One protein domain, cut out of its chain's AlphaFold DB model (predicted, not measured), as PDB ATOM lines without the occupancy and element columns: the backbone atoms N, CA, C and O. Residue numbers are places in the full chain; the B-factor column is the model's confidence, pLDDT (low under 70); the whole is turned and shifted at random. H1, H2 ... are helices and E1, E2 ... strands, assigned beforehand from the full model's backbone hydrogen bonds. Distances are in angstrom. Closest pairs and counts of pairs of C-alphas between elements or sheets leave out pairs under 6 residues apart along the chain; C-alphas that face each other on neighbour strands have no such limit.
ATOM      1  N   ASN A   4      -4.678   5.478  47.884       89.69
ATOM      2  CA  ASN A   4      -5.088   4.133  48.297       89.69
ATOM      3  C   ASN A   4      -4.601   3.083  47.300       89.69
ATOM      4  O   ASN A   4      -4.083   2.036  47.693       89.69
ATOM      5  N   ARG A   5      -4.704   3.384  46.001       93.62
ATOM      6  CA  ARG A   5      -4.164   2.517  44.953       93.62
ATOM      7  C   ARG A   5      -2.647   2.352  45.070       93.62
ATOM      8  O   ARG A   5      -2.175   1.222  44.991       93.62
ATOM      9  N   ILE A   6      -1.900   3.438  45.287       93.44
ATOM     10  CA  ILE A   6      -0.432   3.398  45.448       93.44
ATOM     11  C   ILE A   6      -0.030   2.528  46.645       93.44
ATOM     12  O   ILE A   6       0.831   1.657  46.515       93.44
ATOM     13  N   ILE A   7      -0.681   2.738  47.793       93.88
ATOM     14  CA  ILE A   7      -0.421   1.992  49.028       93.88
ATOM     15  C   ILE A   7      -0.709   0.502  48.830       93.88
ATOM     16  O   ILE A   7       0.131  -0.334  49.162       93.88
ATOM     17  N   ASN A   8      -1.866   0.156  48.258       95.12
ATOM     18  CA  ASN A   8      -2.247  -1.242  48.051       95.12
ATOM     19  C   ASN A   8      -1.323  -1.940  47.046       95.12
ATOM     20  O   ASN A   8      -0.856  -3.040  47.320       95.12
ATOM     21  N   GLN A   9      -0.958  -1.280  45.942       96.44
ATOM     22  CA  GLN A   9       0.009  -1.830  44.985       96.44
ATOM     23  C   GLN A   9       1.383  -2.084  45.622       96.44
ATOM     24  O   GLN A   9       2.008  -3.110  45.349       96.44
ATOM     25  N   ALA A  10       1.860  -1.168  46.470       97.31
ATOM     26  CA  ALA A  10       3.110  -1.342  47.202       97.31
ATOM     27  C   ALA A  10       3.032  -2.501  48.210       97.31
ATOM     28  O   ALA A  10       3.965  -3.302  48.294       97.31
ATOM     29  N   ARG A  11       1.911  -2.625  48.933       97.38
ATOM     30  CA  ARG A  11       1.671  -3.711  49.892       97.38
ATOM     31  C   ARG A  11       1.617  -5.074  49.205       97.38
ATOM     32  O   ARG A  11       2.317  -5.986  49.634       97.38
ATOM     33  N   ASP A  12       0.849  -5.197  48.126       97.38
ATOM     34  CA  ASP A  12       0.725  -6.440  47.358       97.38
ATOM     35  C   ASP A  12       2.084  -6.883  46.808       97.38
ATOM     36  O   ASP A  12       2.425  -8.067  46.817       97.38
ATOM     37  N   LEU A  13       2.894  -5.929  46.340       96.06
ATOM     38  CA  LEU A  13       4.239  -6.215  45.863       96.06
ATOM     39  C   LEU A  13       5.161  -6.676  47.002       96.06
ATOM     40  O   LEU A  13       5.860  -7.675  46.834       96.06
ATOM     41  N   ALA A  14       5.127  -6.020  48.168       97.12
ATOM     42  CA  ALA A  14       5.886  -6.446  49.348       97.12
ATOM     43  C   ALA A  14       5.524  -7.879  49.777       97.12
ATOM     44  O   ALA A  14       6.412  -8.702  50.007       97.12
ATOM     45  N   GLN A  15       4.229  -8.213  49.783       96.50
ATOM     46  CA  GLN A  15       3.745  -9.563  50.088       96.50
ATOM     47  C   GLN A  15       4.272 -10.605  49.094       96.50
ATOM     48  O   GLN A  15       4.646 -11.702  49.503       96.50
ATOM     49  N   ARG A  16       4.367 -10.277  47.797       96.06
ATOM     50  CA  ARG A  16       4.965 -11.181  46.796       96.06
ATOM     51  C   ARG A  16       6.455 -11.417  47.046       96.06
ATOM     52  O   ARG A  16       6.908 -12.550  46.905       96.06
ATOM     53  N   PHE A  17       7.208 -10.386  47.432       93.88
ATOM     54  CA  PHE A  17       8.620 -10.540  47.808       93.88
ATOM     55  C   PHE A  17       8.784 -11.452  49.029       93.88
ATOM     56  O   PHE A  17       9.618 -12.360  49.003       93.88
ATOM     57  N   GLN A  18       7.959 -11.252  50.060       91.94
ATOM     58  CA  GLN A  18       7.968 -12.085  51.261       91.94
ATOM     59  C   GLN A  18       7.568 -13.537  50.948       91.94
ATOM     60  O   GLN A  18       8.255 -14.466  51.366       91.94
ATOM     61  N   ALA A  19       6.509 -13.745  50.158       94.06
ATOM     62  CA  ALA A  19       6.056 -15.073  49.738       94.06
ATOM     63  C   ALA A  19       7.108 -15.823  48.901       94.06
ATOM     64  O   ALA A  19       7.185 -17.047  48.957       94.06
ATOM     65  N   ALA A  20       7.953 -15.096  48.164       94.00
ATOM     66  CA  ALA A  20       9.100 -15.653  47.451       94.00
ATOM     67  C   ALA A  20      10.312 -15.961  48.362       94.00
ATOM     68  O   ALA A  20      11.368 -16.338  47.854       94.00
ATOM     69  N   GLY A  21      10.193 -15.780  49.683       93.19
ATOM     70  CA  GLY A  21      11.242 -16.083  50.661       93.19
ATOM     71  C   GLY A  21      12.440 -15.131  50.612       93.19
ATOM     72  O   GLY A  21      13.555 -15.524  50.953       93.19
ATOM     73  N   ARG A  22      12.253 -13.893  50.134       91.81
ATOM     74  CA  ARG A  22      13.334 -12.902  50.056       91.81
ATOM     75  C   ARG A  22      13.555 -12.250  51.420       91.81
ATOM     76  O   ARG A  22      12.680 -11.553  51.914       91.81
ATOM     77  N   ASN A  23      14.751 -12.422  51.977       93.62
ATOM     78  CA  ASN A  23      15.182 -11.740  53.209       93.62
ATOM     79  C   ASN A  23      15.889 -10.404  52.928       93.62
ATOM     80  O   ASN A  23      16.058  -9.579  53.823       93.62
ATOM     81  N   GLU A  24      16.297 -10.194  51.678       96.12
ATOM     82  CA  GLU A  24      16.981  -8.999  51.205       96.12
ATOM     83  C   GLU A  24      16.466  -8.639  49.807       96.12
ATOM     84  O   GLU A  24      16.268  -9.520  48.963       96.12
ATOM     85  N   VAL A  25      16.229  -7.348  49.563       95.50
ATOM     86  CA  VAL A  25      15.764  -6.824  48.275       95.50
ATOM     87  C   VAL A  25      16.546  -5.569  47.909       95.50
ATOM     88  O   VAL A  25      16.673  -4.636  48.702       95.50
ATOM     89  N   ARG A  26      17.022  -5.527  46.665       96.56
ATOM     90  CA  ARG A  26      17.654  -4.356  46.058       96.56
ATOM     91  C   ARG A  26      16.635  -3.660  45.161       96.56
ATOM     92  O   ARG A  26      16.091  -4.292  44.257       96.56
ATOM     93  N   LEU A  27      16.334  -2.392  45.438       96.06
ATOM     94  CA  LEU A  27      15.281  -1.646  44.746       96.06
ATOM     95  C   LEU A  27      15.863  -0.482  43.944       96.06
ATOM     96  O   LEU A  27      16.549   0.353  44.534       96.06
ATOM     97  N   PRO A  28      15.566  -0.369  42.639       97.00
ATOM     98  CA  PRO A  28      15.972   0.789  41.860       97.00
ATOM     99  C   PRO A  28      15.286   2.058  42.388       97.00
ATOM    100  O   PRO A  28      14.094   2.060  42.707       97.00
ATOM    101  N   VAL A  29      16.044   3.147  42.458       96.62
ATOM    102  CA  VAL A  29      15.560   4.496  42.788       96.62
ATOM    103  C   VAL A  29      16.111   5.487  41.775       96.62
ATOM    104  O   VAL A  29      17.179   5.270  41.202       96.62
ATOM    105  N   PHE A  30      15.375   6.570  41.544       96.00
ATOM    106  CA  PHE A  30      15.690   7.508  40.477       96.00
ATOM    107  C   PHE A  30      15.504   8.949  40.934       96.00
ATOM    108  O   PHE A  30      14.427   9.325  41.408       96.00
ATOM    109  N   ALA A  31      16.501   9.784  40.648       96.25
ATOM    110  CA  ALA A  31      16.266  11.209  40.501       96.25
ATOM    111  C   ALA A  31      15.341  11.456  39.296       96.25
ATOM    112  O   ALA A  31      15.329  10.679  38.339       96.25
ATOM    113  N   TYR A  32      14.580  12.553  39.324       96.50
ATOM    114  CA  TYR A  32      13.630  12.875  38.256       96.50
ATOM    115  C   TYR A  32      14.295  12.953  36.873       96.50
ATOM    116  O   TYR A  32      13.775  12.401  35.907       96.50
ATOM    117  N   GLU A  33      15.467  13.587  36.778       97.25
ATOM    118  CA  GLU A  33      16.177  13.734  35.501       97.25
ATOM    119  C   GLU A  33      16.680  12.394  34.949       97.25
ATOM    120  O   GLU A  33      16.542  12.134  33.753       97.25
ATOM    121  N   ASP A  34      17.188  11.512  35.813       97.50
ATOM    122  CA  ASP A  34      17.628  10.175  35.407       97.50
ATOM    123  C   ASP A  34      16.448   9.306  34.976       97.50
ATOM    124  O   ASP A  34      16.486   8.692  33.912       97.50
ATOM    125  N   TRP A  35      15.371   9.309  35.767       97.31
ATOM    126  CA  TRP A  35      14.125   8.620  35.438       97.31
ATOM    127  C   TRP A  35      13.619   9.036  34.058       97.31
ATOM    128  O   TRP A  35      13.356   8.201  33.193       97.31
ATOM    129  N   ARG A  36      13.550  10.347  33.830       96.62
ATOM    130  CA  ARG A  36      13.076  10.925  32.582       96.62
ATOM    131  C   ARG A  36      13.953  10.518  31.402       96.62
ATOM    132  O   ARG A  36      13.426  10.164  30.351       96.62
ATOM    133  N   SER A  37      15.273  10.531  31.582       96.25
ATOM    134  CA  SER A  37      16.218  10.105  30.549       96.25
ATOM    135  C   SER A  37      16.120   8.609  30.240       96.25
ATOM    136  O   SER A  37      16.237   8.234  29.079       96.25
ATOM    137  N   ILE A  38      15.934   7.758  31.252       95.81
ATOM    138  CA  ILE A  38      15.888   6.296  31.100       95.81
ATOM    139  C   ILE A  38      14.578   5.858  30.443       95.81
ATOM    140  O   ILE A  38      14.594   5.043  29.526       95.81
ATOM    141  N   TYR A  39      13.454   6.427  30.878       95.06
ATOM    142  CA  TYR A  39      12.122   6.093  30.370       95.06
ATOM    143  C   TYR A  39      11.671   6.981  29.200       95.06
ATOM    144  O   TYR A  39      10.503   6.929  28.816       95.06
ATOM    145  N   ASN A  40      12.578   7.797  28.647       94.19
ATOM    146  CA  ASN A  40      12.336   8.718  27.533       94.19
ATOM    147  C   ASN A  40      11.085   9.604  27.724       94.19
ATOM    148  O   ASN A  40      10.256   9.758  26.827       94.19
ATOM    149  N   GLN A  41      10.932  10.165  28.922       96.00
ATOM    150  CA  GLN A  41       9.781  10.987  29.287       96.00
ATOM    151  C   GLN A  41      10.030  12.470  28.947       96.00
ATOM    152  O   GLN A  41      11.163  12.961  29.013       96.00
ATOM    153  N   PRO A  42       8.998  13.248  28.587       96.44
ATOM    154  CA  PRO A  42       9.162  14.675  28.332       96.44
ATOM    155  C   PRO A  42       9.297  15.454  29.652       96.44
ATOM    156  O   PRO A  42       8.843  15.001  30.699       96.44
ATOM    157  N   HIS A  43       9.907  16.646  29.631       96.62
ATOM    158  CA  HIS A  43       9.954  17.524  30.812       96.62
ATOM    159  C   HIS A  43       8.621  18.274  30.960       96.62
ATOM    160  O   HIS A  43       8.481  19.406  30.501       96.62
ATOM    161  N   THR A  44       7.617  17.635  31.559       96.56
ATOM    162  CA  THR A  44       6.282  18.226  31.761       96.56
ATOM    163  C   THR A  44       5.812  18.046  33.201       96.56
ATOM    164  O   THR A  44       6.322  17.204  33.940       96.56
ATOM    165  N   GLY A  45       4.798  18.818  33.605       94.88
ATOM    166  CA  GLY A  45       4.164  18.644  34.916       94.88
ATOM    167  C   GLY A  45       3.526  17.260  35.098       94.88
ATOM    168  O   GLY A  45       3.491  16.751  36.216       94.88
ATOM    169  N   GLN A  46       3.078  16.625  34.010       96.12
ATOM    170  CA  GLN A  46       2.564  15.256  34.038       96.12
ATOM    171  C   GLN A  46       3.672  14.250  34.374       96.12
ATOM    172  O   GLN A  46       3.508  13.474  35.312       96.12
ATOM    173  N   SER A  47       4.814  14.308  33.682       96.38
ATOM    174  CA  SER A  47       5.956  13.423  33.951       96.38
ATOM    175  C   SER A  47       6.462  13.568  35.387       96.38
ATOM    176  O   SER A  47       6.794  12.581  36.039       96.38
ATOM    177  N   LEU A  48       6.475  14.797  35.916       94.88
ATOM    178  CA  LEU A  48       6.825  15.048  37.314       94.88
ATOM    179  C   LEU A  48       5.831  14.387  38.281       94.88
ATOM    180  O   LEU A  48       6.241  13.806  39.283       94.88
ATOM    181  N   ALA A  49       4.529  14.449  37.989       93.62
ATOM    182  CA  ALA A  49       3.507  13.797  38.807       93.62
ATOM    183  C   ALA A  49       3.603  12.259  38.753       93.62
ATOM    184  O   ALA A  49       3.396  11.600  39.773       93.62
ATOM    185  N   GLU A  50       3.944  11.689  37.595       95.12
ATOM    186  CA  GLU A  50       4.175  10.250  37.417       95.12
ATOM    187  C   GLU A  50       5.415   9.774  38.183       95.12
ATOM    188  O   GLU A  50       5.329   8.817  38.958       95.12
ATOM    189  N   HIS A  51       6.540  10.491  38.064       95.88
ATOM    190  CA  HIS A  51       7.746  10.229  38.856       95.88
ATOM    191  C   HIS A  51       7.472  10.333  40.358       95.88
ATOM    192  O   HIS A  51       7.896   9.470  41.131       95.88
ATOM    193  N   HIS A  52       6.713  11.346  40.778       94.69
ATOM    194  CA  HIS A  52       6.321  11.513  42.171       94.69
ATOM    195  C   HIS A  52       5.478  10.329  42.673       94.69
ATOM    196  O   HIS A  52       5.728   9.802  43.759       94.69
ATOM    197  N   ALA A  53       4.508   9.864  41.879       94.44
ATOM    198  CA  ALA A  53       3.691   8.700  42.215       94.44
ATOM    199  C   ALA A  53       4.533   7.418  42.334       94.44
ATOM    200  O   ALA A  53       4.377   6.678  43.306       94.44
ATOM    201  N   GLN A  54       5.468   7.185  41.405       95.00
ATOM    202  CA  GLN A  54       6.384   6.043  41.467       95.00
ATOM    203  C   GLN A  54       7.316   6.124  42.681       95.00
ATOM    204  O   GLN A  54       7.536   5.128  43.371       95.00
ATOM    205  N   THR A  55       7.844   7.312  42.976       95.88
ATOM    206  CA  THR A  55       8.708   7.552  44.135       95.88
ATOM    207  C   THR A  55       7.971   7.244  45.435       95.88
ATOM    208  O   THR A  55       8.496   6.512  46.276       95.88
ATOM    209  N   LYS A  56       6.721   7.709  45.560       95.31
ATOM    210  CA  LYS A  56       5.847   7.412  46.700       95.31
ATOM    211  C   LYS A  56       5.518   5.922  46.811       95.31
ATOM    212  O   LYS A  56       5.610   5.365  47.904       95.31
ATOM    213  N   GLN A  57       5.189   5.258  45.702       95.88
ATOM    214  CA  GLN A  57       4.972   3.807  45.683       95.88
ATOM    215  C   GLN A  57       6.209   3.055  46.184       95.88
ATOM    216  O   GLN A  57       6.087   2.139  46.996       95.88
ATOM    217  N   ASN A  58       7.399   3.463  45.740       95.75
ATOM    218  CA  ASN A  58       8.646   2.844  46.168       95.75
ATOM    219  C   ASN A  58       8.930   3.101  47.656       95.75
ATOM    220  O   ASN A  58       9.384   2.203  48.357       95.75
ATOM    221  N   TRP A  59       8.609   4.293  48.170       95.75
ATOM    222  CA  TRP A  59       8.709   4.589  49.600       95.75
ATOM    223  C   TRP A  59       7.820   3.667  50.449       95.75
ATOM    224  O   TRP A  59       8.323   3.042  51.385       95.75
ATOM    225  N   TYR A  60       6.546   3.495  50.078       96.69
ATOM    226  CA  TYR A  60       5.653   2.544  50.753       96.69
ATOM    227  C   TYR A  60       6.132   1.094  50.619       96.69
ATOM    228  O   TYR A  60       6.074   0.342  51.590       96.69
ATOM    229  N   LEU A  61       6.651   0.695  49.453       97.31
ATOM    230  CA  LEU A  61       7.203  -0.647  49.248       97.31
ATOM    231  C   LEU A  61       8.371  -0.910  50.207       97.31
ATOM    232  O   LEU A  61       8.383  -1.929  50.892       97.31
ATOM    233  N   MET A  62       9.320   0.027  50.298       95.81
ATOM    234  CA  MET A  62      10.434  -0.055  51.246       95.81
ATOM    235  C   MET A  62       9.944  -0.138  52.691       95.81
ATOM    236  O   MET A  62      10.483  -0.919  53.471       95.81
ATOM    237  N   HIS A  63       8.940   0.664  53.050       95.25
ATOM    238  CA  HIS A  63       8.334   0.643  54.376       95.25
ATOM    239  C   HIS A  63       7.722  -0.736  54.691       95.25
ATOM    240  O   HIS A  63       8.119  -1.356  55.677       95.25
ATOM    241  N   PHE A  64       6.853  -1.277  53.830       97.31
ATOM    242  CA  PHE A  64       6.212  -2.575  54.074       97.31
ATOM    243  C   PHE A  64       7.204  -3.736  54.108       97.31
ATOM    244  O   PHE A  64       7.100  -4.592  54.982       97.31
ATOM    245  N   LEU A  65       8.192  -3.752  53.207       96.75
ATOM    246  CA  LEU A  65       9.261  -4.751  53.226       96.75
ATOM    247  C   LEU A  65      10.009  -4.740  54.567       96.75
ATOM    248  O   LEU A  65      10.201  -5.795  55.168       96.75
ATOM    249  N   ARG A  66      10.356  -3.554  55.087       94.50
ATOM    250  CA  ARG A  66      11.014  -3.416  56.398       94.50
ATOM    251  C   ARG A  66      10.119  -3.888  57.544       94.50
ATOM    252  O   ARG A  66      10.601  -4.611  58.411       94.50
ATOM    253  N   CYS A  67       8.826  -3.553  57.526       94.19
ATOM    254  CA  CYS A  67       7.852  -4.052  58.508       94.19
ATOM    255  C   CYS A  67       7.712  -5.585  58.470       94.19
ATOM    256  O   CYS A  67       7.463  -6.209  59.497       94.19
ATOM    257  N   MET A  68       7.925  -6.203  57.305       95.69
ATOM    258  CA  MET A  68       7.945  -7.658  57.113       95.69
ATOM    259  C   MET A  68       9.301  -8.309  57.445       95.69
ATOM    260  O   MET A  68       9.462  -9.511  57.237       95.69
ATOM    261  N   GLY A  69      10.275  -7.544  57.951       94.81
ATOM    262  CA  GLY A  69      11.608  -8.040  58.307       94.81
ATOM    263  C   GLY A  69      12.559  -8.231  57.122       94.81
ATOM    264  O   GLY A  69      13.600  -8.865  57.274       94.81
ATOM    265  N   VAL A  70      12.225  -7.693  55.945       96.06
ATOM    266  CA  VAL A  70      13.078  -7.748  54.752       96.06
ATOM    267  C   VAL A  70      14.060  -6.580  54.770       96.06
ATOM    268  O   VAL A  70      13.669  -5.416  54.894       96.06
ATOM    269  N   THR A  71      15.348  -6.874  54.594       94.88
ATOM    270  CA  THR A  71      16.376  -5.840  54.428       94.88
ATOM    271  C   THR A  71      16.247  -5.214  53.043       94.88
ATOM    272  O   THR A  71      16.215  -5.917  52.035       94.88
ATOM    273  N   VAL A  72      16.172  -3.885  52.973       94.75
ATOM    274  CA  VAL A  72      15.982  -3.169  51.705       94.75
ATOM    275  C   VAL A  72      17.175  -2.281  51.395       94.75
ATOM    276  O   VAL A  72      17.517  -1.404  52.190       94.75
ATOM    277  N   HIS A  73      17.739  -2.465  50.204       95.69
ATOM    278  CA  HIS A  73      18.861  -1.706  49.665       95.69
ATOM    279  C   HIS A  73      18.394  -0.863  48.471       95.69
ATOM    280  O   HIS A  73      18.250  -1.393  47.368       95.69
ATOM    281  N   PRO A  74      18.130   0.439  48.655       96.25
ATOM    282  CA  PRO A  74      17.881   1.343  47.538       96.25
ATOM    283  C   PRO A  74      19.135   1.440  46.664       96.25
ATOM    284  O   PRO A  74      20.233   1.578  47.197       96.25
ATOM    285  N   VAL A  75      18.991   1.371  45.343       97.44
ATOM    286  CA  VAL A  75      20.098   1.413  44.379       97.44
ATOM    287  C   VAL A  75      19.853   2.548  43.384       97.44
ATOM    288  O   VAL A  75      18.951   2.417  42.547       97.44
ATOM    289  N   PRO A  76      20.599   3.666  43.471       96.69
ATOM    290  CA  PRO A  76      20.444   4.784  42.549       96.69
ATOM    291  C   PRO A  76      20.741   4.354  41.113       96.69
ATOM    292  O   PRO A  76      21.811   3.821  40.812       96.69
ATOM    293  N   VAL A  77      19.801   4.619  40.210       97.25
ATOM    294  CA  VAL A  77      19.948   4.328  38.783       97.25
ATOM    295  C   VAL A  77      20.194   5.634  38.036       97.25
ATOM    296  O   VAL A  77      19.272   6.264  37.525       97.25
ATOM    297  N   ALA A  78      21.462   6.044  37.985       96.44
ATOM    298  CA  ALA A  78      21.888   7.196  37.197       96.44
ATOM    299  C   ALA A  78      21.878   6.854  35.698       96.44
ATOM    300  O   ALA A  78      22.443   5.834  35.290       96.44
ATOM    301  N   ALA A  79      21.301   7.718  34.860       96.19
ATOM    302  CA  ALA A  79      21.081   7.445  33.438       96.19
ATOM    303  C   ALA A  79      22.384   7.159  32.680       96.19
ATOM    304  O   ALA A  79      22.437   6.251  31.847       96.19
ATOM    305  N   GLY A  80      23.454   7.894  33.001       96.31
ATOM    306  CA  GLY A  80      24.772   7.694  32.398       96.31
ATOM    307  C   GLY A  80      25.368   6.320  32.717       96.31
ATOM    308  O   GLY A  80      25.758   5.593  31.803       96.31
ATOM    309  N   ALA A  81      25.393   5.946  34.000       96.00
ATOM    310  CA  ALA A  81      25.935   4.665  34.453       96.00
ATOM    311  C   ALA A  81      25.095   3.481  33.945       96.00
ATOM    312  O   ALA A  81      25.642   2.527  33.392       96.00
ATOM    313  N   PHE A  82      23.766   3.590  34.034       97.38
ATOM    314  CA  PHE A  82      22.834   2.592  33.513       97.38
ATOM    315  C   PHE A  82      23.013   2.365  32.008       97.38
ATOM    316  O   PHE A  82      23.120   1.225  31.561       97.38
ATOM    317  N   SER A  83      23.124   3.441  31.221       95.12
ATOM    318  CA  SER A  83      23.310   3.343  29.767       95.12
ATOM    319  C   SER A  83      24.633   2.676  29.390       95.12
ATOM    320  O   SER A  83      24.684   1.907  28.430       95.12
ATOM    321  N   GLN A  84      25.714   2.956  30.125       95.44
ATOM    322  CA  GLN A  84      27.010   2.307  29.904       95.44
ATOM    323  C   GLN A  84      26.946   0.814  30.232       95.44
ATOM    324  O   GLN A  84      27.369  -0.004  29.416       95.44
ATOM    325  N   TRP A  85      26.359   0.464  31.380       96.44
ATOM    326  CA  TRP A  85      26.147  -0.922  31.791       96.44
ATOM    327  C   TRP A  85      25.291  -1.696  30.775       96.44
ATOM    328  O   TRP A  85      25.678  -2.778  30.331       96.44
ATOM    329  N   ALA A  86      24.179  -1.110  30.325       94.94
ATOM    330  CA  ALA A  86      23.271  -1.735  29.368       94.94
ATOM    331  C   ALA A  86      23.946  -1.991  28.011       94.94
ATOM    332  O   ALA A  86      23.806  -3.079  27.452       94.94
ATOM    333  N   ARG A  87      24.733  -1.025  27.510       93.62
ATOM    334  CA  ARG A  87      25.509  -1.174  26.265       93.62
ATOM    335  C   ARG A  87      26.577  -2.254  26.380       93.62
ATOM    336  O   ARG A  87      26.708  -3.062  25.466       93.62
ATOM    337  N   ALA A  88      27.318  -2.287  27.488       93.31
ATOM    338  CA  ALA A  88      28.334  -3.311  27.726       93.31
ATOM    339  C   ALA A  88      27.724  -4.725  27.781       93.31
ATOM    340  O   ALA A  88      28.343  -5.679  27.320       93.31
ATOM    341  N   GLY A  89      26.496  -4.847  28.297       90.81
ATOM    342  CA  GLY A  89      25.739  -6.097  28.352       90.81
ATOM    343  C   GLY A  89      24.914  -6.430  27.103       90.81
ATOM    344  O   GLY A  89      24.190  -7.422  27.133       90.81
ATOM    345  N   GLY A  90      24.967  -5.616  26.040       90.94
ATOM    346  CA  GLY A  90      24.189  -5.833  24.814       90.94
ATOM    347  C   GLY A  90      22.668  -5.807  25.014       90.94
ATOM    348  O   GLY A  90      21.951  -6.520  24.318       90.94
ATOM    349  N   ARG A  91      22.171  -5.040  25.993       89.31
ATOM    350  CA  ARG A  91      20.735  -4.934  26.295       89.31
ATOM    351  C   ARG A  91      20.032  -4.040  25.275       89.31
ATOM    352  O   ARG A  91      20.499  -2.932  25.009       89.31
ATOM    353  N   ASP A  92      18.892  -4.496  24.764       86.50
ATOM    354  CA  ASP A  92      17.968  -3.642  24.021       86.50
ATOM    355  C   ASP A  92      17.098  -2.858  25.012       86.50
ATOM    356  O   ASP A  92      16.460  -3.440  25.886       86.50
ATOM    357  N   LEU A  93      17.120  -1.530  24.908       90.12
ATOM    358  CA  LEU A  93      16.360  -0.622  25.773       90.12
ATOM    359  C   LEU A  93      15.179   0.035  25.040       90.12
ATOM    360  O   LEU A  93      14.498   0.873  25.629       90.12
ATOM    361  N   ALA A  94      14.959  -0.287  23.760       88.94
ATOM    362  CA  ALA A  94      13.864   0.283  22.979       88.94
ATOM    363  C   ALA A  94      12.503  -0.321  23.359       88.94
ATOM    364  O   ALA A  94      11.483   0.361  23.259       88.94
ATOM    365  N   ASP A  95      12.486  -1.579  23.806       89.06
ATOM    366  CA  ASP A  95      11.288  -2.236  24.323       89.06
ATOM    367  C   ASP A  95      11.049  -1.875  25.808       89.06
ATOM    368  O   ASP A  95      11.921  -2.119  26.648       89.06
ATOM    369  N   PRO A  96       9.873  -1.328  26.179       87.88
ATOM    370  CA  PRO A  96       9.564  -0.979  27.565       87.88
ATOM    371  C   PRO A  96       9.616  -2.157  28.545       87.88
ATOM    372  O   PRO A  96       9.918  -1.958  29.725       87.88
ATOM    373  N   HIS A  97       9.305  -3.374  28.087       88.69
ATOM    374  CA  HIS A  97       9.355  -4.555  28.942       88.69
ATOM    375  C   HIS A  97      10.806  -4.955  29.239       88.69
ATOM    376  O   HIS A  97      11.179  -5.065  30.413       88.69
ATOM    377  N   GLU A  98      11.650  -5.061  28.209       90.94
ATOM    378  CA  GLU A  98      13.093  -5.269  28.378       90.94
ATOM    379  C   GLU A  98      13.756  -4.156  29.200       90.94
ATOM    380  O   GLU A  98      14.582  -4.447  30.065       90.94
ATOM    381  N   LEU A  99      13.349  -2.892  29.033       94.12
ATOM    382  CA  LEU A  99      13.843  -1.779  29.849       94.12
ATOM    383  C   LEU A  99      13.569  -1.997  31.346       94.12
ATOM    384  O   LEU A  99      14.463  -1.806  32.176       94.12
ATOM    385  N   ALA A 100      12.357  -2.427  31.709       90.62
ATOM    386  CA  ALA A 100      12.011  -2.716  33.099       90.62
ATOM    387  C   ALA A 100      12.861  -3.866  33.673       90.62
ATOM    388  O   ALA A 100      13.349  -3.775  34.805       90.62
ATOM    389  N   HIS A 101      13.101  -4.915  32.881       92.62
ATOM    390  CA  HIS A 101      14.000  -6.007  33.254       92.62
ATOM    391  C   HIS A 101      15.458  -5.548  33.379       92.62
ATOM    392  O   HIS A 101      16.137  -5.926  34.333       92.62
ATOM    393  N   ALA A 102      15.937  -4.705  32.465       96.06
ATOM    394  CA  ALA A 102      17.287  -4.155  32.481       96.06
ATOM    395  C   ALA A 102      17.534  -3.302  33.731       96.06
ATOM    396  O   ALA A 102      18.561  -3.474  34.383       96.06
ATOM    397  N   VAL A 103      16.581  -2.451  34.116       96.62
ATOM    398  CA  VAL A 103      16.631  -1.690  35.375       96.62
ATOM    399  C   VAL A 103      16.734  -2.630  36.579       96.62
ATOM    400  O   VAL A 103      17.564  -2.417  37.464       96.62
ATOM    401  N   GLY A 104      15.917  -3.688  36.609       94.62
ATOM    402  CA  GLY A 104      15.967  -4.693  37.671       94.62
ATOM    403  C   GLY A 104      17.321  -5.406  37.736       94.62
ATOM    404  O   GLY A 104      17.886  -5.557  38.819       94.62
ATOM    405  N   HIS A 105      17.870  -5.805  36.589       96.31
ATOM    406  CA  HIS A 105      19.187  -6.431  36.501       96.31
ATOM    407  C   HIS A 105      20.310  -5.488  36.943       96.31
ATOM    408  O   HIS A 105      21.158  -5.916  37.716       96.31
ATOM    409  N   TYR A 106      20.280  -4.219  36.528       97.31
ATOM    410  CA  TYR A 106      21.244  -3.207  36.963       97.31
ATOM    411  C   TYR A 106      21.214  -3.031  38.484       97.31
ATOM    412  O   TYR A 106      22.244  -3.103  39.143       97.31
ATOM    413  N   ALA A 107      20.023  -2.880  39.073       96.62
ATOM    414  CA  ALA A 107      19.898  -2.723  40.520       96.62
ATOM    415  C   ALA A 107      20.412  -3.949  41.298       96.62
ATOM    416  O   ALA A 107      20.929  -3.805  42.407       96.62
ATOM    417  N   ASN A 108      20.292  -5.151  40.728       95.69
ATOM    418  CA  ASN A 108      20.767  -6.398  41.329       95.69
ATOM    419  C   ASN A 108      22.216  -6.757  40.965       95.69
ATOM    420  O   ASN A 108      22.725  -7.752  41.480       95.69
ATOM    421  N   ASP A 109      22.888  -5.970  40.125       95.44
ATOM    422  CA  ASP A 109      24.300  -6.166  39.818       95.44
ATOM    423  C   ASP A 109      25.141  -5.910  41.088       95.44
ATOM    424  O   ASP A 109      25.055  -4.821  41.672       95.44
TER     425      ASP A 109
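This is residues 4 to 109 of the 223 residues of an uncharacterized protein of Desulfarculus sp (UniProt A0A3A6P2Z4). A short ribbon of two parallel strands, E1 and E2, has the long helix H3 on one side, and H1 crosses H3. H2, H4 and H5 gather toward the ends of the strands, where the last residues of H5 come close to both E1 and E2. The printed part has 106 residues, with five named helices and two named strands in the order H1 E1 H2 H3 E2 H4 H5, and its class is mostly helix. It is compact, with a radius of gyration of the C-alphas of 14.3 A and spans of 35 by 33 by 20 A.

E1, residues 24 to 29, and E2, residues 71 to 76, are parallel neighbours at 26 degrees; N 25 and O 71, at 2.9 A, and N 75 and O 27, at 2.8 A, are within hydrogen-bond range. With H2, residues 32 to 38, and H3, residues 45 to 67, they form a strand-helix-strand unit, two parallel neighbour strands with helices between them along the chain, and its crossover is right-handed. The closest C-alphas of H3 and E2 are those of Met 62 and Val 72, 6.4 A apart. H1, residues 4 to 19, touches H3 at a steep tilt of 42 degrees, the same way, closest at the C-alphas of Ala 10 and Leu 61, 4.6 A. H1 is near E1. H3 touches H2 with residues 47 to 51 alone, about perpendicular at 83 degrees; the closest C-alphas are those of Tyr 32 and His 51, 6.5 A. H2 touches H4, residues 79 to 88, at a shallow tilt of 21 degrees, the same way, closest at Asp 34 and Ala 79, whose C-alphas are 4.8 A apart. H5, residues 96 to 108, touches H4 with residues 102 to 106 alone, about perpendicular at 85 degrees, closest at the C-alphas of Phe 82 and Tyr 106, 6.9 A. The C-alphas of Pro 28 and Ala 107, the closest of E1 and H5, are 5.4 A apart. H3 and H5 are apart. In H1, H2, H3, H4 and H5 every O i to N i+4 pair is within hydrogen-bond range.

H1 begins at C-alpha 4, (-5.088, 4.133, 48.297), and measures 22.3 A. H3 begins at C-alpha 45, (4.164, 18.644, 34.916), and measures 32.9 A. E1 measures 16.0 A and E2 16.4 A. H5 measures 18.6 A and ends at C-alpha 108, (20.767, -6.398, 41.329).

The two C-alphas farthest apart, those of Asn 4 and Ala 88, are 39.9 A apart. The printed part has no cut, and no link is long. The mean pLDDT of the printed part is 94.9, and no printed residue is under 70.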